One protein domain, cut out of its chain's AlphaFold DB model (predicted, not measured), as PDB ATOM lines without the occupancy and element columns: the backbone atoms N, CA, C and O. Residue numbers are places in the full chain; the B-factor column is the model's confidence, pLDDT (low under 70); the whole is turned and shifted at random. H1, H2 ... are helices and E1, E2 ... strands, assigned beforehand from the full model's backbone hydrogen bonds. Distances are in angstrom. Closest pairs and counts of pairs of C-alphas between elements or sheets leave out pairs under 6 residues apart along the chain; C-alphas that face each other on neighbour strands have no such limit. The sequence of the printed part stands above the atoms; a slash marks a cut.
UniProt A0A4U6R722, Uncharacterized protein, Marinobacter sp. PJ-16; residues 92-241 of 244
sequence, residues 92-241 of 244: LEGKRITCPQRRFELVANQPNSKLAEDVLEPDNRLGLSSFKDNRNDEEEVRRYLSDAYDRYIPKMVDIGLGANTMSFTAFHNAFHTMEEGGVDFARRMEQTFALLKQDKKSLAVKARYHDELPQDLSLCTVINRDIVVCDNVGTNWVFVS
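What this domain is: This is residues 92 to 241 of the 244 residues of an uncharacterized protein of Marinobacter sp. PJ-16 (UniProt A0A4U6R722). A curled sheet of five strands, like part of a barrel, has the long helix H1 laid across one face; H3 runs alongside H1 on the side away from the sheet, and H2, steeply tilted, comes between these two in the chain. A long stretch without a named element, residues 107 to 137, leaves the sheet and runs along H1 and H3 to where H1 begins. The 150 printed residues hold E1, E2, H1, H2, H3, E3, E4 and E5 in that order, a mixed class with 74 residues, under half, in named elements; the sheet runs E1 E2 E5 E4 E3, antiparallel throughout. The whole is compact and rounded, radius of gyration of the C-alphas 15.7 A, spans 41 by 37 by 27 A.

How they stand to each other: Start at E1, residues 96 to 98, an edge strand and a hairpin with E2, residues 103 to 106: N 97 and O 104 are 2.9 A apart. E2 is staggered, pairing with E1 over residues 103 to 105 and with E5, residues 236 to 240, over 105 to 106, where N 105 and O 240 are 2.9 A apart. Next find H1, residues 138 to 158, on the sheet at a height of 9.7 A, making two layers, a helix on one face of a sheet. It lies over E4, residues 227 to 231, over E3, residues 220 to 224, and only just over E5, with 3 C-alphas; it runs across the strands, at 78 degrees to E3 on the local plane. H2, residues 168 to 180, touches H1 at a steep tilt of 63 degrees, opposite ways, closest at C-alphas 145 and 172, 6.8 A, and only grazes the sheet with residues 168 to 170. H3, residues 185 to 202, touches H2 with residue 185 alone, 5.7 A from C-alpha 175; it is near H1 and not on the sheet. E3, E4 and E5 form a meander, each strand the antiparallel neighbour of the one before: N 221 and O 229 are 2.8 A apart, N 237 and O 230 2.8 A. In H2 every O i to N i+4 pair is within hydrogen-bond range; in H1 16 of 17 are, in H3 13 of 14.

Where its parts are: Find C-alpha 96 at (-16.313, 15.453, -48.332), where E1 begins. H1 runs 30.1 A from C-alpha 138 at (-13.380, 48.511, -43.246); H2 measures 18.4 A and H3 26.3 A. E5 ends at C-alpha 240, (-8.361, 19.764, -46.574).

The domain as a whole: The C-alphas farthest apart, of Pro 100 and Gly 182, are 46.5 A apart. The printed part has no cut; the links E2 to H1 and H3 to E3 are long. No printed residue is under 70 in pLDDT.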
ATOM      1  N   LEU A  92     -21.020  18.963 -52.019       94.44
ATOM      2  CA  LEU A  92     -20.835  18.598 -50.621       94.44
ATOM      3  C   LEU A  92     -21.542  17.266 -50.349       94.44
ATOM      4  O   LEU A  92     -22.751  17.147 -50.517       94.44
ATOM      5  N   GLU A  93     -20.775  16.272 -49.916       94.50
ATOM      6  CA  GLU A  93     -21.211  14.903 -49.638       94.50
ATOM      7  C   GLU A  93     -20.821  14.544 -48.199       94.50
ATOM      8  O   GLU A  93     -19.858  13.821 -47.923       94.50
ATOM      9  N   GLY A  94     -21.548  15.123 -47.244       93.75
ATOM     10  CA  GLY A  94     -21.299  14.939 -45.820       93.75
ATOM     11  C   GLY A  94     -19.932  15.480 -45.387       93.75
ATOM     12  O   GLY A  94     -19.758  16.681 -45.212       93.75
ATOM     13  N   LYS A  95     -18.954  14.586 -45.186       96.50
ATOM     14  CA  LYS A  95     -17.584  14.924 -44.742       96.50
ATOM     15  C   LYS A  95     -16.621  15.200 -45.900       96.50
ATOM     16  O   LYS A  95     -15.421  15.312 -45.674       96.50
ATOM     17  N   ARG A  96     -17.127  15.301 -47.127       97.50
ATOM     18  CA  ARG A  96     -16.313  15.453 -48.332       97.50
ATOM     19  C   ARG A  96     -16.843  16.559 -49.222       97.50
ATOM     20  O   ARG A  96     -18.048  16.662 -49.418       97.50
ATOM     21  N   ILE A  97     -15.932  17.322 -49.815       96.88
ATOM     22  CA  ILE A  97     -16.232  18.212 -50.936       96.88
ATOM     23  C   ILE A  97     -15.548  17.640 -52.174       96.88
ATOM     24  O   ILE A  97     -14.327  17.485 -52.194       96.88
ATOM     25  N   THR A  98     -16.333  17.315 -53.197       95.94
ATOM     26  CA  THR A  98     -15.849  16.749 -54.461       95.94
ATOM     27  C   THR A  98     -16.036  17.775 -55.570       95.94
ATOM     28  O   THR A  98     -17.158  18.168 -55.866       95.94
ATOM     29  N   CYS A  99     -14.941  18.197 -56.188       92.38
ATOM     30  CA  CYS A  99     -14.900  19.064 -57.363       92.38
ATOM     31  C   CYS A  99     -14.365  18.262 -58.569       92.38
ATOM     32  O   CYS A  99     -13.754  17.212 -58.365       92.38
ATOM     33  N   PRO A 100     -14.497  18.746 -59.818       90.31
ATOM     34  CA  PRO A 100     -14.076  17.989 -61.006       90.31
ATOM     35  C   PRO A 100     -12.615  17.508 -60.995       90.31
ATOM     36  O   PRO A 100     -12.320  16.427 -61.490       90.31
ATOM     37  N   GLN A 101     -11.704  18.294 -60.412       86.69
ATOM     38  CA  GLN A 101     -10.263  17.996 -60.378       86.69
ATOM     39  C   GLN A 101      -9.686  17.871 -58.963       86.69
ATOM     40  O   GLN A 101      -8.485  17.669 -58.796       86.69
ATOM     41  N   ARG A 102     -10.506  18.059 -57.925       90.56
ATOM     42  CA  ARG A 102     -10.039  18.172 -56.539       90.56
ATOM     43  C   ARG A 102     -11.037  17.559 -55.578       90.56
ATOM     44  O   ARG A 102     -12.238  17.560 -55.828       90.56
ATOM     45  N   ARG A 103     -10.532  17.081 -54.451       94.75
ATOM     46  CA  ARG A 103     -11.340  16.546 -53.362       94.75
ATOM     47  C   ARG A 103     -10.794  17.071 -52.050       94.75
ATOM     48  O   ARG A 103      -9.582  17.136 -51.888       94.75
ATOM     49  N   PHE A 104     -11.689  17.381 -51.128       97.31
ATOM     50  CA  PHE A 104     -11.352  17.828 -49.786       97.31
ATOM     51  C   PHE A 104     -12.087  16.964 -48.761       97.31
ATOM     52  O   PHE A 104     -13.243  16.593 -48.971       97.31
ATOM     53  N   GLU A 105     -11.422  16.650 -47.656       97.75
ATOM     54  CA  GLU A 105     -11.972  15.876 -46.542       97.75
ATOM     55  C   GLU A 105     -12.084  16.749 -45.300       97.75
ATOM     56  O   GLU A 105     -11.161  17.496 -44.978       97.75
ATOM     57  N   LEU A 106     -13.198  16.624 -44.583       97.88
ATOM     58  CA  LEU A 106     -13.403  17.291 -43.306       97.88
ATOM     59  C   LEU A 106     -12.328  16.832 -42.320       97.88
ATOM     60  O   LEU A 106     -12.245  15.644 -41.988       97.88
ATOM     61  N   VAL A 107     -11.542  17.775 -41.809       96.81
ATOM     62  CA  VAL A 107     -10.511  17.457 -40.827       96.81
ATOM     63  C   VAL A 107     -11.091  17.375 -39.421       96.81
ATOM     64  O   VAL A 107     -11.933  18.164 -38.997       96.81
ATOM     65  N   ALA A 108     -10.610  16.381 -38.685       96.88
ATOM     66  CA  ALA A 108     -10.818  16.242 -37.255       96.88
ATOM     67  C   ALA A 108      -9.595  16.776 -36.497       96.88
ATOM     68  O   ALA A 108      -8.518  16.961 -37.072       96.88
ATOM     69  N   ASN A 109      -9.724  16.946 -35.184       97.75
ATOM     70  CA  ASN A 109      -8.543  17.069 -34.342       97.75
ATOM     71  C   ASN A 109      -7.742  15.763 -34.370       97.75
ATOM     72  O   ASN A 109      -8.308  14.666 -34.372       97.75
ATOM     73  N   GLN A 110      -6.420  15.890 -34.363       97.06
ATOM     74  CA  GLN A 110      -5.502  14.764 -34.459       97.06
ATOM     75  C   GLN A 110      -4.754  14.543 -33.136       97.06
ATOM     76  O   GLN A 110      -4.381  15.521 -32.472       97.06
ATOM     77  N   PRO A 111      -4.518  13.278 -32.739       96.25
ATOM     78  CA  PRO A 111      -3.628  12.964 -31.628       96.25
ATOM     79  C   PRO A 111      -2.175  13.278 -32.000       96.25
ATOM     80  O   PRO A 111      -1.818  13.256 -33.178       96.25
ATOM     81  N   ASN A 112      -1.322  13.488 -30.995       95.62
ATOM     82  CA  ASN A 112       0.087  13.852 -31.200       95.62
ATOM     83  C   ASN A 112       0.858  12.847 -32.063       95.62
ATOM     84  O   ASN A 112       1.734  13.243 -32.815       95.62
ATOM     85  N   SER A 113       0.490  11.565 -32.012       94.62
ATOM     86  CA  SER A 113       1.111  10.504 -32.814       94.62
ATOM     87  C   SER A 113       0.871  10.611 -34.324       94.62
ATOM     88  O   SER A 113       1.486   9.866 -35.078       94.62
ATOM     89  N   LYS A 114      -0.043  11.481 -34.770       95.06
ATOM     90  CA  LYS A 114      -0.323  11.736 -36.192       95.06
ATOM     91  C   LYS A 114       0.216  13.077 -36.684       95.06
ATOM     92  O   LYS A 114       0.057  13.387 -37.860       95.06
ATOM     93  N   LEU A 115       0.801  13.874 -35.795       95.50
ATOM     94  CA  LEU A 115       1.354  15.171 -36.148       95.50
ATOM     95  C   LEU A 115       2.731  14.997 -36.786       95.50
ATOM     96  O   LEU A 115       3.458  14.065 -36.444       95.50
ATOM     97  N   ALA A 116       3.084  15.905 -37.693       94.81
ATOM     98  CA  ALA A 116       4.447  15.982 -38.194       94.81
ATOM     99  C   ALA A 116       5.419  16.333 -37.055       94.81
ATOM    100  O   ALA A 116       5.028  16.914 -36.035       94.81
ATOM    101  N   GLU A 117       6.685  15.976 -37.239       91.81
ATOM    102  CA  GLU A 117       7.739  16.339 -36.297       91.81
ATOM    103  C   GLU A 117       7.817  17.868 -36.154       91.81
ATOM    104  O   GLU A 117       7.479  18.626 -37.064       91.81
ATOM    105  N   ASP A 118       8.177  18.320 -34.958       94.50
ATOM    106  CA  ASP A 118       8.401  19.723 -34.604       94.50
ATOM    107  C   ASP A 118       7.209  20.698 -34.699       94.50
ATOM    108  O   ASP A 118       7.326  21.858 -34.294       94.50
ATOM    109  N   VAL A 119       6.009  20.270 -35.116       96.94
ATOM    110  CA  VAL A 119       4.854  21.193 -35.206       96.94
ATOM    111  C   VAL A 119       4.420  21.752 -33.847       96.94
ATOM    112  O   VAL A 119       3.771  22.796 -33.785       96.94
ATOM    113  N   LEU A 120       4.778  21.094 -32.743       97.25
ATOM    114  CA  LEU A 120       4.512  21.583 -31.388       97.25
ATOM    115  C   LEU A 120       5.701  22.349 -30.780       97.25
ATOM    116  O   LEU A 120       5.589  22.852 -29.659       97.25
ATOM    117  N   GLU A 121       6.822  22.472 -31.491       97.38
ATOM    118  CA  GLU A 121       8.022  23.148 -30.994       97.38
ATOM    119  C   GLU A 121       7.913  24.676 -31.068       97.38
ATOM    120  O   GLU A 121       7.076  25.209 -31.810       97.38
ATOM    121  N   PRO A 122       8.702  25.424 -30.267       96.00
ATOM    122  CA  PRO A 122       8.631  26.884 -30.199       96.00
ATOM    123  C   PRO A 122       8.744  27.582 -31.557       96.00
ATOM    124  O   PRO A 122       8.035  28.563 -31.780       96.00
ATOM    125  N   ASP A 123       9.551  27.039 -32.469       96.25
ATOM    126  CA  ASP A 123       9.839  27.627 -33.780       96.25
ATOM    127  C   ASP A 123       8.657  27.567 -34.755       96.25
ATOM    128  O   ASP A 123       8.560  28.399 -35.662       96.25
ATOM    129  N   ASN A 124       7.691  26.661 -34.549       97.31
ATOM    130  CA  ASN A 124       6.428  26.731 -35.278       97.31
ATOM    131  C   ASN A 124       5.600  27.909 -34.748       97.31
ATOM    132  O   ASN A 124       4.852  27.766 -33.784       97.31
ATOM    133  N   ARG A 125       5.746  29.092 -35.342       98.00
ATOM    134  CA  ARG A 125       5.015  30.314 -34.959       98.00
ATOM    135  C   ARG A 125       3.737  30.477 -35.778       98.00
ATOM    136  O   ARG A 125       3.693  30.047 -36.935       98.00
ATOM    137  N   LEU A 126       2.724  31.134 -35.208       98.06
ATOM    138  CA  LEU A 126       1.523  31.515 -35.963       98.06
ATOM    139  C   LEU A 126       1.913  32.556 -37.026       98.06
ATOM    140  O   LEU A 126       1.681  32.365 -38.223       98.06
ATOM    141  N   GLY A 127       2.630  33.595 -36.589       97.19
ATOM    142  CA  GLY A 127       3.269  34.577 -37.458       97.19
ATOM    143  C   GLY A 127       2.272  35.483 -38.172       97.19
ATOM    144  O   GLY A 127       2.418  35.702 -39.372       97.19
ATOM    145  N   LEU A 128       1.256  35.970 -37.453       96.94
ATOM    146  CA  LEU A 128       0.408  37.057 -37.945       96.94
ATOM    147  C   LEU A 128       1.177  38.380 -37.862       96.94
ATOM    148  O   LEU A 128       1.892  38.629 -36.891       96.94
ATOM    149  N   SER A 129       1.002  39.240 -38.859       95.06
ATOM    150  CA  SER A 129       1.477  40.624 -38.796       95.06
ATOM    151  C   SER A 129       0.585  41.435 -37.857       95.06
ATOM    152  O   SER A 129      -0.627  41.237 -37.849       95.06
ATOM    153  N   SER A 130       1.145  42.369 -37.087       95.06
ATOM    154  CA  SER A 130       0.333  43.364 -36.371       95.06
ATOM    155  C   SER A 130      -0.396  44.263 -37.370       95.06
ATOM    156  O   SER A 130       0.200  44.675 -38.369       95.06
ATOM    157  N   PHE A 131      -1.649  44.606 -37.077       93.62
ATOM    158  CA  PHE A 131      -2.394  45.588 -37.857       93.62
ATOM    159  C   PHE A 131      -1.876  46.999 -37.550       93.62
ATOM    160  O   PHE A 131      -1.739  47.377 -36.386       93.62
ATOM    161  N   LYS A 132      -1.533  47.761 -38.591       89.75
ATOM    162  CA  LYS A 132      -0.952  49.113 -38.473       89.75
ATOM    163  C   LYS A 132      -1.703  50.166 -39.282       89.75
ATOM    164  O   LYS A 132      -1.331  51.337 -39.218       89.75
ATOM    165  N   ASP A 133      -2.713  49.739 -40.030       86.69
ATOM    166  CA  ASP A 133      -3.457  50.586 -40.951       86.69
ATOM    167  C   ASP A 133      -4.641  51.262 -40.236       86.69
ATOM    168  O   ASP A 133      -4.742  51.249 -38.997       86.69
ATOM    169  N   ASN A 134      -5.529  51.910 -40.990       84.44
ATOM    170  CA  ASN A 134      -6.640  52.643 -40.410       84.44
ATOM    171  C   ASN A 134      -7.743  51.680 -39.955       84.44
ATOM    172  O   ASN A 134      -8.438  51.063 -40.751       84.44
ATOM    173  N   ARG A 135      -7.974  51.608 -38.642       80.62
ATOM    174  CA  ARG A 135      -9.015  50.746 -38.050       80.62
ATOM    175  C   ARG A 135     -10.443  51.137 -38.439       80.62
ATOM    176  O   ARG A 135     -11.338  50.313 -38.316       80.62
ATOM    177  N   ASN A 136     -10.652  52.376 -38.883       78.25
ATOM    178  CA  ASN A 136     -11.951  52.844 -39.371       78.25
ATOM    179  C   ASN A 136     -12.139  52.587 -40.873       78.25
ATOM    180  O   ASN A 136     -13.196  52.907 -41.412       78.25
ATOM    181  N   ASP A 137     -11.115  52.072 -41.554       80.25
ATOM    182  CA  ASP A 137     -11.215  51.640 -42.938       80.25
ATOM    183  C   ASP A 137     -11.575  50.150 -42.968       80.25
ATOM    184  O   ASP A 137     -10.750  49.262 -42.734       80.25
ATOM    185  N   GLU A 138     -12.856  49.876 -43.219       76.38
ATOM    186  CA  GLU A 138     -13.380  48.511 -43.246       76.38
ATOM    187  C   GLU A 138     -12.729  47.648 -44.336       76.38
ATOM    188  O   GLU A 138     -12.631  46.429 -44.170       76.38
ATOM    189  N   GLU A 139     -12.271  48.240 -45.443       75.25
ATOM    190  CA  GLU A 139     -11.624  47.500 -46.525       75.25
ATOM    191  C   GLU A 139     -10.218  47.052 -46.109       75.25
ATOM    192  O   GLU A 139      -9.865  45.879 -46.284       75.25
ATOM    193  N   GLU A 140      -9.443  47.944 -45.481       80.56
ATOM    194  CA  GLU A 140      -8.114  47.620 -44.949       80.56
ATOM    195  C   GLU A 140      -8.189  46.541 -43.864       80.56
ATOM    196  O   GLU A 140      -7.446  45.551 -43.916       80.56
ATOM    197  N   VAL A 141      -9.128  46.682 -42.922       82.44
ATOM    198  CA  VAL A 141      -9.372  45.690 -41.865       82.44
ATOM    199  C   VAL A 141      -9.773  44.346 -42.469       82.44
ATOM    200  O   VAL A 141      -9.230  43.303 -42.098       82.44
ATOM    201  N   ARG A 142     -10.694  44.339 -43.438       76.94
ATOM    202  CA  ARG A 142     -11.154  43.104 -44.082       76.94
ATOM    203  C   ARG A 142     -10.032  42.390 -44.827       76.94
ATOM    204  O   ARG A 142      -9.947  41.161 -44.742       76.94
ATOM    205  N   ARG A 143      -9.190  43.127 -45.557       79.19
ATOM    206  CA  ARG A 143      -8.029  42.562 -46.256       79.19
ATOM    207  C   ARG A 143      -7.065  41.929 -45.256       79.19
ATOM    208  O   ARG A 143      -6.747  40.753 -45.392       79.19
ATOM    209  N   TYR A 144      -6.708  42.668 -44.205       89.50
ATOM    210  CA  TYR A 144      -5.858  42.163 -43.129       89.50
ATOM    211  C   TYR A 144      -6.401  40.869 -42.511       89.50
ATOM    212  O   TYR A 144      -5.665  39.895 -42.352       89.50
ATOM    213  N   LEU A 145      -7.691  40.844 -42.170       87.44
ATOM    214  CA  LEU A 145      -8.305  39.684 -41.532       87.44
ATOM    215  C   LEU A 145      -8.399  38.483 -42.464       87.44
ATOM    216  O   LEU A 145      -8.251  37.361 -41.989       87.44
ATOM    217  N   SER A 146      -8.604  38.701 -43.764       83.12
ATOM    218  CA  SER A 146      -8.581  37.624 -44.760       83.12
ATOM    219  C   SER A 146      -7.189  36.986 -44.817       83.12
ATOM    220  O   SER A 146      -7.060  35.787 -44.578       83.12
ATOM    221  N   ASP A 147      -6.136  37.797 -44.965       84.69
ATOM    222  CA  ASP A 147      -4.746  37.319 -44.991       84.69
ATOM    223  C   ASP A 147      -4.351  36.613 -43.678       84.69
ATOM    224  O   ASP A 147      -3.691  35.567 -43.665       84.69
ATOM    225  N   ALA A 148      -4.769  37.169 -42.538       93.06
ATOM    226  CA  ALA A 148      -4.514  36.584 -41.227       93.06
ATOM    227  C   ALA A 148      -5.257  35.252 -41.036       93.06
ATOM    228  O   ALA A 148      -4.709  34.321 -40.433       93.06
ATOM    229  N   TYR A 149      -6.478  35.131 -41.557       93.06
ATOM    230  CA  TYR A 149      -7.271  33.906 -41.489       93.06
ATOM    231  C   TYR A 149      -6.686  32.797 -42.376       93.06
ATOM    232  O   TYR A 149      -6.567  31.650 -41.927       93.06
ATOM    233  N   ASP A 150      -6.207  33.160 -43.569       88.00
ATOM    234  CA  ASP A 150      -5.511  32.269 -44.504       88.00
ATOM    235  C   ASP A 150      -4.213  31.702 -43.913       88.00
ATOM    236  O   ASP A 150      -3.784  30.605 -44.275       88.00
ATOM    237  N   ARG A 151      -3.608  32.404 -42.946       94.25
ATOM    238  CA  ARG A 151      -2.487  31.908 -42.133       94.25
ATOM    239  C   ARG A 151      -2.952  31.061 -40.946       94.25
ATOM    240  O   ARG A 151      -2.360  30.019 -40.654       94.25
ATOM    241  N   TYR A 152      -3.982  31.518 -40.239       97.81
ATOM    242  CA  TYR A 152      -4.473  30.908 -39.006       97.81
ATOM    243  C   TYR A 152      -4.966  29.476 -39.221       97.81
ATOM    244  O   TYR A 152      -4.539  28.571 -38.502       97.81
ATOM    245  N   ILE A 153      -5.819  29.242 -40.222       97.44
ATOM    246  CA  ILE A 153      -6.433  27.926 -40.430       97.44
ATOM    247  C   ILE A 153      -5.394  26.830 -40.715       97.44
ATOM    248  O   ILE A 153      -5.401  25.832 -39.986       97.44
ATOM    249  N   PRO A 154      -4.454  26.983 -41.672       96.31
ATOM    250  CA  PRO A 154      -3.385  26.005 -41.870       96.31
ATOM    251  C   PRO A 154      -2.591  25.711 -40.594       96.31
ATOM    252  O   PRO A 154      -2.338  24.548 -40.294       96.31
ATOM    253  N   LYS A 155      -2.259  26.740 -39.802       98.12
ATOM    254  CA  LYS A 155      -1.491  26.570 -38.559       98.12
ATOM    255  C   LYS A 155      -2.239  25.761 -37.508       98.12
ATOM    256  O   LYS A 155      -1.630  24.944 -36.820       98.12
ATOM    257  N   MET A 156      -3.553  25.943 -37.403       98.44
ATOM    258  CA  MET A 156      -4.391  25.132 -36.519       98.44
ATOM    259  C   MET A 156      -4.501  23.686 -37.006       98.44
ATOM    260  O   MET A 156      -4.476  22.761 -36.194       98.44
ATOM    261  N   VAL A 157      -4.576  23.472 -38.323       97.75
ATOM    262  CA  VAL A 157      -4.542  22.128 -38.917       97.75
ATOM    263  C   VAL A 157      -3.205  21.435 -38.634       97.75
ATOM    264  O   VAL A 157      -3.224  20.277 -38.223       97.75
ATOM    265  N   ASP A 158      -2.073  22.136 -38.760       97.44
ATOM    266  CA  ASP A 158      -0.725  21.582 -38.540       97.44
ATOM    267  C   ASP A 158      -0.529  21.029 -37.129       97.44
ATOM    268  O   ASP A 158       0.040  19.956 -36.950       97.44
ATOM    269  N   ILE A 159      -1.060  21.713 -36.113       97.94
ATOM    270  CA  ILE A 159      -0.998  21.247 -34.717       97.94
ATOM    271  C   ILE A 159      -2.134  20.264 -34.368       97.94
ATOM    272  O   ILE A 159      -2.356  19.908 -33.203       97.94
ATOM    273  N   GLY A 160      -2.883  19.814 -35.378       97.31
ATOM    274  CA  GLY A 160      -3.965  18.841 -35.266       97.31
ATOM    275  C   GLY A 160      -5.178  19.358 -34.510       97.31
ATOM    276  O   GLY A 160      -5.775  18.596 -33.747       97.31
ATOM    277  N   LEU A 161      -5.507  20.636 -34.666       97.75
ATOM    278  CA  LEU A 161      -6.672  21.298 -34.081       97.75
ATOM    279  C   LEU A 161      -7.681  21.747 -35.153       97.75
ATOM    280  O   LEU A 161      -8.388  22.733 -34.975       97.75
ATOM    281  N   GLY A 162      -7.773  21.022 -36.272       96.62
ATOM    282  CA  GLY A 162      -8.638  21.388 -37.402       96.62
ATOM    283  C   GLY A 162     -10.137  21.477 -37.075       96.62
ATOM    284  O   GLY A 162     -10.834  22.279 -37.690       96.62
ATOM    285  N   ALA A 163     -10.621  20.725 -36.080       95.81
ATOM    286  CA  ALA A 163     -12.006  20.811 -35.602       95.81
ATOM    287  C   ALA A 163     -12.192  21.812 -34.442       95.81
ATOM    288  O   ALA A 163     -13.313  21.993 -33.977       95.81
ATOM    289  N   ASN A 164     -11.109  22.458 -33.988       94.56
ATOM    290  CA  ASN A 164     -11.090  23.477 -32.933       94.56
ATOM    291  C   ASN A 164     -10.568  24.804 -33.492       94.56
ATOM    292  O   ASN A 164      -9.605  25.384 -32.985       94.56
ATOM    293  N   THR A 165     -11.191  25.258 -34.571       95.56
ATOM    294  CA  THR A 165     -10.883  26.528 -35.227       95.56
ATOM    295  C   THR A 165     -12.033  27.509 -35.049       95.56
ATOM    296  O   THR A 165     -13.189  27.115 -34.907       95.56
ATOM    297  N   MET A 166     -11.714  28.800 -35.043       92.50
ATOM    298  CA  MET A 166     -12.720  29.859 -35.048       92.50
ATOM    299  C   MET A 166     -13.310  30.035 -36.451       92.50
ATOM    300  O   MET A 166     -12.583  29.957 -37.446       92.50
ATOM    301  N   SER A 167     -14.613  30.321 -36.526       89.62
ATOM    302  CA  SER A 167     -15.236  30.851 -37.744       89.62
ATOM    303  C   SER A 167     -14.626  32.206 -38.102       89.62
ATOM    304  O   SER A 167     -14.052  32.885 -37.241       89.62
ATOM    305  N   PHE A 168     -14.759  32.629 -39.359       85.94
ATOM    306  CA  PHE A 168     -14.260  33.941 -39.772       85.94
ATOM    307  C   PHE A 168     -14.928  35.073 -38.979       85.94
ATOM    308  O   PHE A 168     -14.257  36.004 -38.542       85.94
ATOM    309  N   THR A 169     -16.229  34.962 -38.694       82.56
ATOM    310  CA  THR A 169     -16.949  35.937 -37.861       82.56
ATOM    311  C   THR A 169     -16.396  36.005 -36.437       82.56
ATOM    312  O   THR A 169     -16.165  37.097 -35.923       82.56
ATOM    313  N   ALA A 170     -16.125  34.863 -35.794       88.00
ATOM    314  CA  ALA A 170     -15.525  34.860 -34.458       88.00
ATOM    315  C   ALA A 170     -14.106  35.457 -34.468       88.00
ATOM    316  O   ALA A 170     -13.741  36.194 -33.553       88.00
ATOM    317  N   PHE A 171     -13.330  35.184 -35.520       90.88
ATOM    318  CA  PHE A 171     -11.997  35.752 -35.722       90.88
ATOM    319  C   PHE A 171     -12.042  37.279 -35.894       90.88
ATOM    320  O   PHE A 171     -11.288  37.999 -35.243       90.88
ATOM    321  N   HIS A 172     -12.978  37.776 -36.707       89.69
ATOM    322  CA  HIS A 172     -13.236  39.201 -36.913       89.69
ATOM    323  C   HIS A 172     -13.640  39.909 -35.610       89.69
ATOM    324  O   HIS A 172     -13.082  40.945 -35.258       89.69
ATOM    325  N   ASN A 173     -14.559  39.322 -34.842       88.25
ATOM    326  CA  ASN A 173     -15.002  39.905 -33.573       88.25
ATOM    327  C   ASN A 173     -13.881  39.920 -32.526       88.25
ATOM    328  O   ASN A 173     -13.758  40.877 -31.759       88.25
ATOM    329  N   ALA A 174     -13.044  38.877 -32.502       91.31
ATOM    330  CA  ALA A 174     -11.874  38.824 -31.635       91.31
ATOM    331  C   ALA A 174     -10.876  39.947 -31.959       91.31
ATOM    332  O   ALA A 174     -10.337  40.545 -31.029       91.31
ATOM    333  N   PHE A 175     -10.670  40.261 -33.240       94.50
ATOM    334  CA  PHE A 175      -9.836  41.388 -33.661       94.50
ATOM    335  C   PHE A 175     -10.348  42.716 -33.106       94.50
ATOM    336  O   PHE A 175      -9.618  43.368 -32.361       94.50
ATOM    337  N   HIS A 176     -11.605  43.076 -33.381       89.81
ATOM    338  CA  HIS A 176     -12.166  44.350 -32.911       89.81
ATOM    339  C   HIS A 176     -12.146  44.451 -31.389       89.81
ATOM    340  O   HIS A 176     -11.629  45.420 -30.846       89.81
ATOM    341  N   THR A 177     -12.577  43.394 -30.693       88.88
ATOM    342  CA  THR A 177     -12.576  43.360 -29.220       88.88
ATOM    343  C   THR A 177     -11.179  43.610 -28.639       88.88
ATOM    344  O   THR A 177     -11.030  44.317 -27.641       88.88
ATOM    345  N   MET A 178     -10.138  43.010 -29.227       92.06
ATOM    346  CA  MET A 178      -8.766  43.178 -28.746       92.06
ATOM    347  C   MET A 178      -8.219  44.569 -29.076       92.06
ATOM    348  O   MET A 178      -7.681  45.232 -28.188       92.06
ATOM    349  N   GLU A 179      -8.390  45.034 -30.312       89.56
ATOM    350  CA  GLU A 179      -7.835  46.310 -30.773       89.56
ATOM    351  C   GLU A 179      -8.529  47.525 -30.128       89.56
ATOM    352  O   GLU A 179      -7.847  48.492 -29.772       89.56
ATOM    353  N   GLU A 180      -9.847  47.465 -29.893       88.06
ATOM    354  CA  GLU A 180     -10.599  48.458 -29.104       88.06
ATOM    355  C   GLU A 180     -10.126  48.502 -27.645       88.06
ATOM    356  O   GLU A 180     -10.024  49.570 -27.042       88.06
ATOM    357  N   GLY A 181      -9.757  47.343 -27.093       89.56
ATOM    358  CA  GLY A 181      -9.137  47.218 -25.775       89.56
ATOM    359  C   GLY A 181      -7.657  47.622 -25.723       89.56
ATOM    360  O   GLY A 181      -7.030  47.482 -24.672       89.56
ATOM    361  N   GLY A 182      -7.071  48.089 -26.834       89.81
ATOM    362  CA  GLY A 182      -5.654  48.459 -26.919       89.81
ATOM    363  C   GLY A 182      -4.690  47.267 -26.877       89.81
ATOM    364  O   GLY A 182      -3.505  47.428 -26.570       89.81
ATOM    365  N   VAL A 183      -5.177  46.060 -27.161       94.00
ATOM    366  CA  VAL A 183      -4.392  44.826 -27.203       94.00
ATOM    367  C   VAL A 183      -4.078  44.477 -28.654       94.00
ATOM    368  O   VAL A 183      -4.983  44.240 -29.439       94.00
ATOM    369  N   ASP A 184      -2.787  44.371 -28.981       95.38
ATOM    370  CA  ASP A 184      -2.332  43.876 -30.289       95.38
ATOM    371  C   ASP A 184      -2.854  42.448 -30.543       95.38
ATOM    372  O   ASP A 184      -2.453  41.491 -29.857       95.38
ATOM    373  N   PHE A 185      -3.751  42.328 -31.523       96.50
ATOM    374  CA  PHE A 185      -4.422  41.086 -31.893       96.50
ATOM    375  C   PHE A 185      -3.430  39.997 -32.314       96.50
ATOM    376  O   PHE A 185      -3.499  38.867 -31.822       96.50
ATOM    377  N   ALA A 186      -2.462  40.329 -33.170       97.44
ATOM    378  CA  ALA A 186      -1.485  39.377 -33.694       97.44
ATOM    379  C   ALA A 186      -0.630  38.768 -32.578       97.44
ATOM    380  O   ALA A 186      -0.471  37.548 -32.488       97.44
ATOM    381  N   ARG A 187      -0.139  39.607 -31.663       97.62
ATOM    382  CA  ARG A 187       0.625  39.194 -30.486       97.62
ATOM    383  C   ARG A 187      -0.220  38.335 -29.551       97.62
ATOM    384  O   ARG A 187       0.287  37.347 -29.019       97.62
ATOM    385  N   ARG A 188      -1.491  38.687 -29.337       97.69
ATOM    386  CA  ARG A 188      -2.388  37.893 -28.488       97.69
ATOM    387  C   ARG A 188      -2.679  36.524 -29.104       97.69
ATOM    388  O   ARG A 188      -2.618  35.520 -28.399       97.69
ATOM    389  N   MET A 189      -2.929  36.471 -30.407       98.12
ATOM    390  CA  MET A 189      -3.128  35.229 -31.154       98.12
ATOM    391  C   MET A 189      -1.876  34.345 -31.148       98.12
ATOM    392  O   MET A 189      -1.986  33.136 -30.953       98.12
ATOM    393  N   GLU A 190      -0.683  34.933 -31.262       98.50
ATOM    394  CA  GLU A 190       0.594  34.219 -31.140       98.50
ATOM    395  C   GLU A 190       0.763  33.580 -29.751       98.50
ATOM    396  O   GLU A 190       1.146  32.414 -29.642       98.50
ATOM    397  N   GLN A 191       0.431  34.311 -28.681       98.19
ATOM    398  CA  GLN A 191       0.452  33.770 -27.317       98.19
ATOM    399  C   GLN A 191      -0.530  32.608 -27.157       98.19
ATOM    400  O   GLN A 191      -0.164  31.566 -26.616       98.19
ATOM    401  N   THR A 192      -1.761  32.764 -27.651       97.88
ATOM    402  CA  THR A 192      -2.764  31.692 -27.633       97.88
ATOM    403  C   THR A 192      -2.274  30.466 -28.400       97.88
ATOM    404  O   THR A 192      -2.392  29.352 -27.902       97.88
ATOM    405  N   PHE A 193      -1.664  30.646 -29.573       98.44
ATOM    406  CA  PHE A 193      -1.108  29.543 -30.354       98.44
ATOM    407  C   PHE A 193       0.012  28.803 -29.609       98.44
ATOM    408  O   PHE A 193       0.043  27.572 -29.604       98.44
ATOM    409  N   ALA A 194       0.897  29.525 -28.916       98.25
ATOM    410  CA  ALA A 194       1.932  28.917 -28.081       98.25
ATOM    411  C   ALA A 194       1.341  28.080 -26.931       98.25
ATOM    412  O   ALA A 194       1.788  26.953 -26.707       98.25
ATOM    413  N   LEU A 195       0.307  28.593 -26.254       97.88
ATOM    414  CA  LEU A 195      -0.408  27.862 -25.202       97.88
ATOM    415  C   LEU A 195      -1.103  26.614 -25.753       97.88
ATOM    416  O   LEU A 195      -0.964  25.539 -25.182       97.88
ATOM    417  N   LEU A 196      -1.765  26.715 -26.908       97.75
ATOM    418  CA  LEU A 196      -2.410  25.570 -27.555       97.75
ATOM    419  C   LEU A 196      -1.414  24.460 -27.906       97.75
ATOM    420  O   LEU A 196      -1.732  23.283 -27.739       97.75
ATOM    421  N   LYS A 197      -0.202  24.806 -28.362       97.88
ATOM    422  CA  LYS A 197       0.866  23.817 -28.579       97.88
ATOM    423  C   LYS A 197       1.293  23.149 -27.272       97.88
ATOM    424  O   LYS A 197       1.471  21.934 -27.249       97.88
ATOM    425  N   GLN A 198       1.443  23.920 -26.192       96.62
ATOM    426  CA  GLN A 198       1.794  23.391 -24.872       96.62
ATOM    427  C   GLN A 198       0.715  22.441 -24.340       96.62
ATOM    428  O   GLN A 198       1.040  21.331 -23.918       96.62
ATOM    429  N   ASP A 199      -0.552  22.839 -24.425       96.12
ATOM    430  CA  ASP A 199      -1.690  22.000 -24.060       96.12
ATOM    431  C   ASP A 199      -1.722  20.742 -24.922       96.12
ATOM    432  O   ASP A 199      -1.895  19.644 -24.403       96.12
ATOM    433  N   LYS A 200      -1.463  20.856 -26.231       95.50
ATOM    434  CA  LYS A 200      -1.413  19.686 -27.107       95.50
ATOM    435  C   LYS A 200      -0.350  18.681 -26.716       95.50
ATOM    436  O   LYS A 200      -0.610  17.491 -26.839       95.50
ATOM    437  N   LYS A 201       0.808  19.109 -26.210       94.94
ATOM    438  CA  LYS A 201       1.863  18.182 -25.764       94.94
ATOM    439  C   LYS A 201       1.396  17.251 -24.637       94.94
ATOM    440  O   LYS A 201       1.896  16.132 -24.558       94.94
ATOM    441  N   SER A 202       0.453  17.679 -23.794       92.69
ATOM    442  CA  SER A 202       0.055  16.951 -22.578       92.69
ATOM    443  C   SER A 202      -1.404  16.486 -22.551       92.69
ATOM    444  O   SER A 202      -1.717  15.516 -21.859       92.69
ATOM    445  N   LEU A 203      -2.301  17.134 -23.298       93.12
ATOM    446  CA  LEU A 203      -3.741  16.899 -23.248       93.12
ATOM    447  C   LEU A 203      -4.245  16.186 -24.503       93.12
ATOM    448  O   LEU A 203      -4.017  16.602 -25.641       93.12
ATOM    449  N   ALA A 204      -5.015  15.123 -24.284       91.62
ATOM    450  CA  ALA A 204      -5.763  14.478 -25.349       91.62
ATOM    451  C   ALA A 204      -6.920  15.375 -25.809       91.62
ATOM    452  O   ALA A 204      -7.624  15.984 -25.003       91.62
ATOM    453  N   VAL A 205      -7.161  15.396 -27.117       93.50
ATOM    454  CA  VAL A 205      -8.280  16.123 -27.723       93.50
ATOM    455  C   VAL A 205      -9.289  15.152 -28.310       93.50
ATOM    456  O   VAL A 205      -8.931  14.110 -28.863       93.50
ATOM    457  N   LYS A 206     -10.572  15.507 -28.227       94.00
ATOM    458  CA  LYS A 206     -11.612  14.786 -28.964       94.00
ATOM    459  C   LYS A 206     -11.442  15.070 -30.449       94.00
ATOM    460  O   LYS A 206     -11.228  16.219 -30.827       94.00
ATOM    461  N   ALA A 207     -11.592  14.044 -31.286       95.19
ATOM    462  CA  ALA A 207     -11.517  14.192 -32.738       95.19
ATOM    463  C   ALA A 207     -12.536  15.225 -33.261       95.19
ATOM    464  O   ALA A 207     -12.211  16.032 -34.126       95.19
ATOM    465  N   ARG A 208     -13.754  15.221 -32.706       93.69
ATOM    466  CA  ARG A 208     -14.814  16.205 -32.959       93.69
ATOM    467  C   ARG A 208     -15.638  16.408 -31.685       93.69
ATOM    468  O   ARG A 208     -15.680  15.516 -30.837       93.69
ATOM    469  N   TYR A 209     -16.294  17.561 -31.569       88.62
ATOM    470  CA  TYR A 209     -17.159  17.899 -30.430       88.62
ATOM    471  C   TYR A 209     -18.654  17.777 -30.745       88.62
ATOM    472  O   TYR A 209     -19.462  17.696 -29.826       88.62
ATOM    473  N   HIS A 210     -19.005  17.700 -32.027       90.00
ATOM    474  CA  HIS A 210     -20.352  17.475 -32.533       90.00
ATOM    475  C   HIS A 210     -20.276  16.779 -33.897       90.00
ATOM    476  O   HIS A 210     -19.222  16.755 -34.548       90.00
ATOM    477  N   ASP A 211     -21.411  16.250 -34.352       91.06
ATOM    478  CA  ASP A 211     -21.518  15.599 -35.657       91.06
ATOM    479  C   ASP A 211     -22.112  16.475 -36.754       91.06
ATOM    480  O   ASP A 211     -22.100  16.052 -37.908       91.06
ATOM    481  N   GLU A 212     -22.521  17.704 -36.425       92.75
ATOM    482  CA  GLU A 212     -23.036  18.676 -37.394       92.75
ATOM    483  C   GLU A 212     -22.096  18.854 -38.589       92.75
ATOM    484  O   GLU A 212     -20.867  18.754 -38.469       92.75
ATOM    485  N   LEU A 213     -22.695  19.119 -39.743       94.25
ATOM    486  CA  LEU A 213     -22.036  19.302 -41.028       94.25
ATOM    487  C   LEU A 213     -22.611  20.552 -41.696       94.25
ATOM    488  O   LEU A 213     -23.760  20.904 -41.409       94.25
ATOM    489  N   PRO A 214     -21.850  21.206 -42.590       92.00
ATOM    490  CA  PRO A 214     -22.394  22.312 -43.355       92.00
ATOM    491  C   PRO A 214     -23.586  21.817 -44.178       92.00
ATOM    492  O   PRO A 214     -23.570  20.705 -44.708       92.00
ATOM    493  N   GLN A 215     -24.636  22.630 -44.253       88.06
ATOM    494  CA  GLN A 215     -25.854  22.263 -44.979       88.06
ATOM    495  C   GLN A 215     -25.607  22.237 -46.490       88.06
ATOM    496  O   GLN A 215     -26.072  21.337 -47.185       88.06
ATOM    497  N   ASP A 216     -24.833  23.203 -46.987       88.69
ATOM    498  CA  ASP A 216     -24.495  23.327 -48.396       88.69
ATOM    499  C   ASP A 216     -23.220  24.170 -48.606       88.69
ATOM    500  O   ASP A 216     -22.681  24.783 -47.680       88.69
ATOM    501  N   LEU A 217     -22.733  24.202 -49.850       87.69
ATOM    502  CA  LEU A 217     -21.503  24.907 -50.235       87.69
ATOM    503  C   LEU A 217     -21.608  26.438 -50.185       87.69
ATOM    504  O   LEU A 217     -20.600  27.125 -50.337       87.69
ATOM    505  N   SER A 218     -22.796  27.006 -49.979       83.06
ATOM    506  CA  SER A 218     -22.959  28.451 -49.817       83.06
ATOM    507  C   SER A 218     -22.433  28.973 -48.484       83.06
ATOM    508  O   SER A 218     -22.197  30.172 -48.358       83.06
ATOM    509  N   LEU A 219     -22.197  28.083 -47.526       83.75
ATOM    510  CA  LEU A 219     -21.502  28.393 -46.282       83.75
ATOM    511  C   LEU A 219     -19.979  28.338 -46.435       83.75
ATOM    512  O   LEU A 219     -19.265  28.611 -45.479       83.75
ATOM    513  N   CYS A 220     -19.476  27.951 -47.611       88.50
ATOM    514  CA  CYS A 220     -18.074  27.634 -47.818       88.50
ATOM    515  C   CYS A 220     -17.331  28.698 -48.630       88.50
ATOM    516  O   CYS A 220     -17.859  29.266 -49.591       88.50
ATOM    517  N   THR A 221     -16.064  28.884 -48.277       86.06
ATOM    518  CA  THR A 221     -15.085  29.730 -48.954       86.06
ATOM    519  C   THR A 221     -13.794  28.944 -49.157       86.06
ATOM    520  O   THR A 221     -13.333  28.221 -48.273       86.06
ATOM    521  N   VAL A 222     -13.200  29.073 -50.342       86.56
ATOM    522  CA  VAL A 222     -11.854  28.558 -50.613       86.56
ATOM    523  C   VAL A 222     -10.855  29.581 -50.091       86.56
ATOM    524  O   VAL A 222     -10.822  30.691 -50.611       86.56
ATOM    525  N   ILE A 223     -10.072  29.209 -49.077       84.44
ATOM    526  CA  ILE A 223      -9.061  30.099 -48.481       84.44
ATOM    527  C   ILE A 223      -7.682  29.909 -49.126       84.44
ATOM    528  O   ILE A 223      -6.860  30.809 -49.150       84.44
ATOM    529  N   ASN A 224      -7.410  28.729 -49.693       85.00
ATOM    530  CA  ASN A 224      -6.251  28.491 -50.552       85.00
ATOM    531  C   ASN A 224      -6.473  27.238 -51.416       85.00
ATOM    532  O   ASN A 224      -7.543  26.629 -51.412       85.00
ATOM    533  N   ARG A 225      -5.448  26.829 -52.172       86.44
ATOM    534  CA  ARG A 225      -5.516  25.679 -53.084       86.44
ATOM    535  C   ARG A 225      -5.953  24.374 -52.404       86.44
ATOM    536  O   ARG A 225      -6.654  23.587 -53.051       86.44
ATOM    537  N   ASP A 226      -5.548  24.172 -51.153       92.56
ATOM    538  CA  ASP A 226      -5.664  22.911 -50.421       92.56
ATOM    539  C   ASP A 226      -6.705  22.950 -49.302       92.56
ATOM    540  O   ASP A 226      -6.984  21.907 -48.715       92.56
ATOM    541  N   ILE A 227      -7.295  24.113 -49.000       94.38
ATOM    542  CA  ILE A 227      -8.231  24.269 -47.885       94.38
ATOM    543  C   ILE A 227      -9.501  25.011 -48.307       94.38
ATOM    544  O   ILE A 227      -9.469  26.116 -48.855       94.38
ATOM    545  N   VAL A 228     -10.633  24.402 -47.958       94.88
ATOM    546  CA  VAL A 228     -11.965  25.007 -47.997       94.88
ATOM    547  C   VAL A 228     -12.480  25.103 -46.570       94.88
ATOM    548  O   VAL A 228     -12.425  24.129 -45.822       94.88
ATOM    549  N   VAL A 229     -12.995  26.265 -46.190       94.19
ATOM    550  CA  VAL A 229     -13.610  26.482 -44.881       94.19
ATOM    551  C   VAL A 229     -15.088  26.738 -45.083       94.19
ATOM    552  O   VAL A 229     -15.453  27.556 -45.920       94.19
ATOM    553  N   CYS A 230     -15.925  26.035 -44.335       93.12
ATOM    554  CA  CYS A 230     -17.345  26.326 -44.242       93.12
ATOM    555  C   CYS A 230     -17.665  26.777 -42.828       93.12
ATOM    556  O   CYS A 230     -17.184  26.161 -41.879       93.12
ATOM    557  N   ASP A 231     -18.515  27.782 -42.673       87.50
ATOM    558  CA  ASP A 231     -18.955  28.213 -41.354       87.50
ATOM    559  C   ASP A 231     -20.374  28.777 -41.377       87.50
ATOM    560  O   ASP A 231     -20.890  29.210 -42.407       87.50
ATOM    561  N   ASN A 232     -21.031  28.717 -40.226       82.38
ATOM    562  CA  ASN A 232     -22.344  29.317 -39.999       82.38
ATOM    563  C   ASN A 232     -22.297  30.288 -38.813       82.38
ATOM    564  O   ASN A 232     -23.246  30.348 -38.030       82.38
ATOM    565  N   VAL A 233     -21.174  30.997 -38.637       78.25
ATOM    566  CA  VAL A 233     -20.839  31.808 -37.451       78.25
ATOM    567  C   VAL A 233     -20.541  30.975 -36.201       78.25
ATOM    568  O   VAL A 233     -19.489  31.164 -35.590       78.25
ATOM    569  N   GLY A 234     -21.442  30.068 -35.814       76.44
ATOM    570  CA  GLY A 234     -21.336  29.282 -34.580       76.44
ATOM    571  C   GLY A 234     -20.346  28.120 -34.661       76.44
ATOM    572  O   GLY A 234     -19.653  27.832 -33.687       76.44
ATOM    573  N   THR A 235     -20.247  27.489 -35.830       86.06
ATOM    574  CA  THR A 235     -19.423  26.305 -36.071       86.06
ATOM    575  C   THR A 235     -18.548  26.521 -37.299       86.06
ATOM    576  O   THR A 235     -18.999  27.069 -38.304       86.06
ATOM    577  N   ASN A 236     -17.296  26.060 -37.219       93.38
ATOM    578  CA  ASN A 236     -16.332  26.089 -38.313       93.38
ATOM    579  C   ASN A 236     -15.982  24.663 -38.762       93.38
ATOM    580  O   ASN A 236     -15.621  23.812 -37.947       93.38
ATOM    581  N   TRP A 237     -16.053  24.404 -40.065       97.12
ATOM    582  CA  TRP A 237     -15.693  23.136 -40.693       97.12
ATOM    583  C   TRP A 237     -14.561  23.359 -41.686       97.12
ATOM    584  O   TRP A 237     -14.734  24.015 -42.711       97.12
ATOM    585  N   VAL A 238     -13.405  22.769 -41.406       97.81
ATOM    586  CA  VAL A 238     -12.235  22.860 -42.281       97.81
ATOM    587  C   VAL A 238     -12.145  21.588 -43.122       97.81
ATOM    588  O   VAL A 238     -12.119  20.482 -42.585       97.81
ATOM    589  N   PHE A 239     -12.094  21.734 -44.441       98.06
ATOM    590  CA  PHE A 239     -11.893  20.647 -45.391       98.06
ATOM    591  C   PHE A 239     -10.534  20.805 -46.059       98.06
ATOM    592  O   PHE A 239     -10.212  21.878 -46.565       98.06
ATOM    593  N   VAL A 240      -9.742  19.736 -46.081       97.50
ATOM    594  CA  VAL A 240      -8.361  19.764 -46.574       97.50
ATOM    595  C   VAL A 240      -8.177  18.768 -47.714       97.50
ATOM    596  O   VAL A 240      -8.731  17.667 -47.687       97.50
ATOM    597  N   SER A 241      -7.412  19.162 -48.729       94.81
ATOM    598  CA  SER A 241      -7.012  18.288 -49.825       94.81
ATOM    599  C   SER A 241      -6.102  17.169 -49.304       94.81
ATOM    600  O   SER A 241      -5.162  17.458 -48.565       94.81
TER     601      SER A 241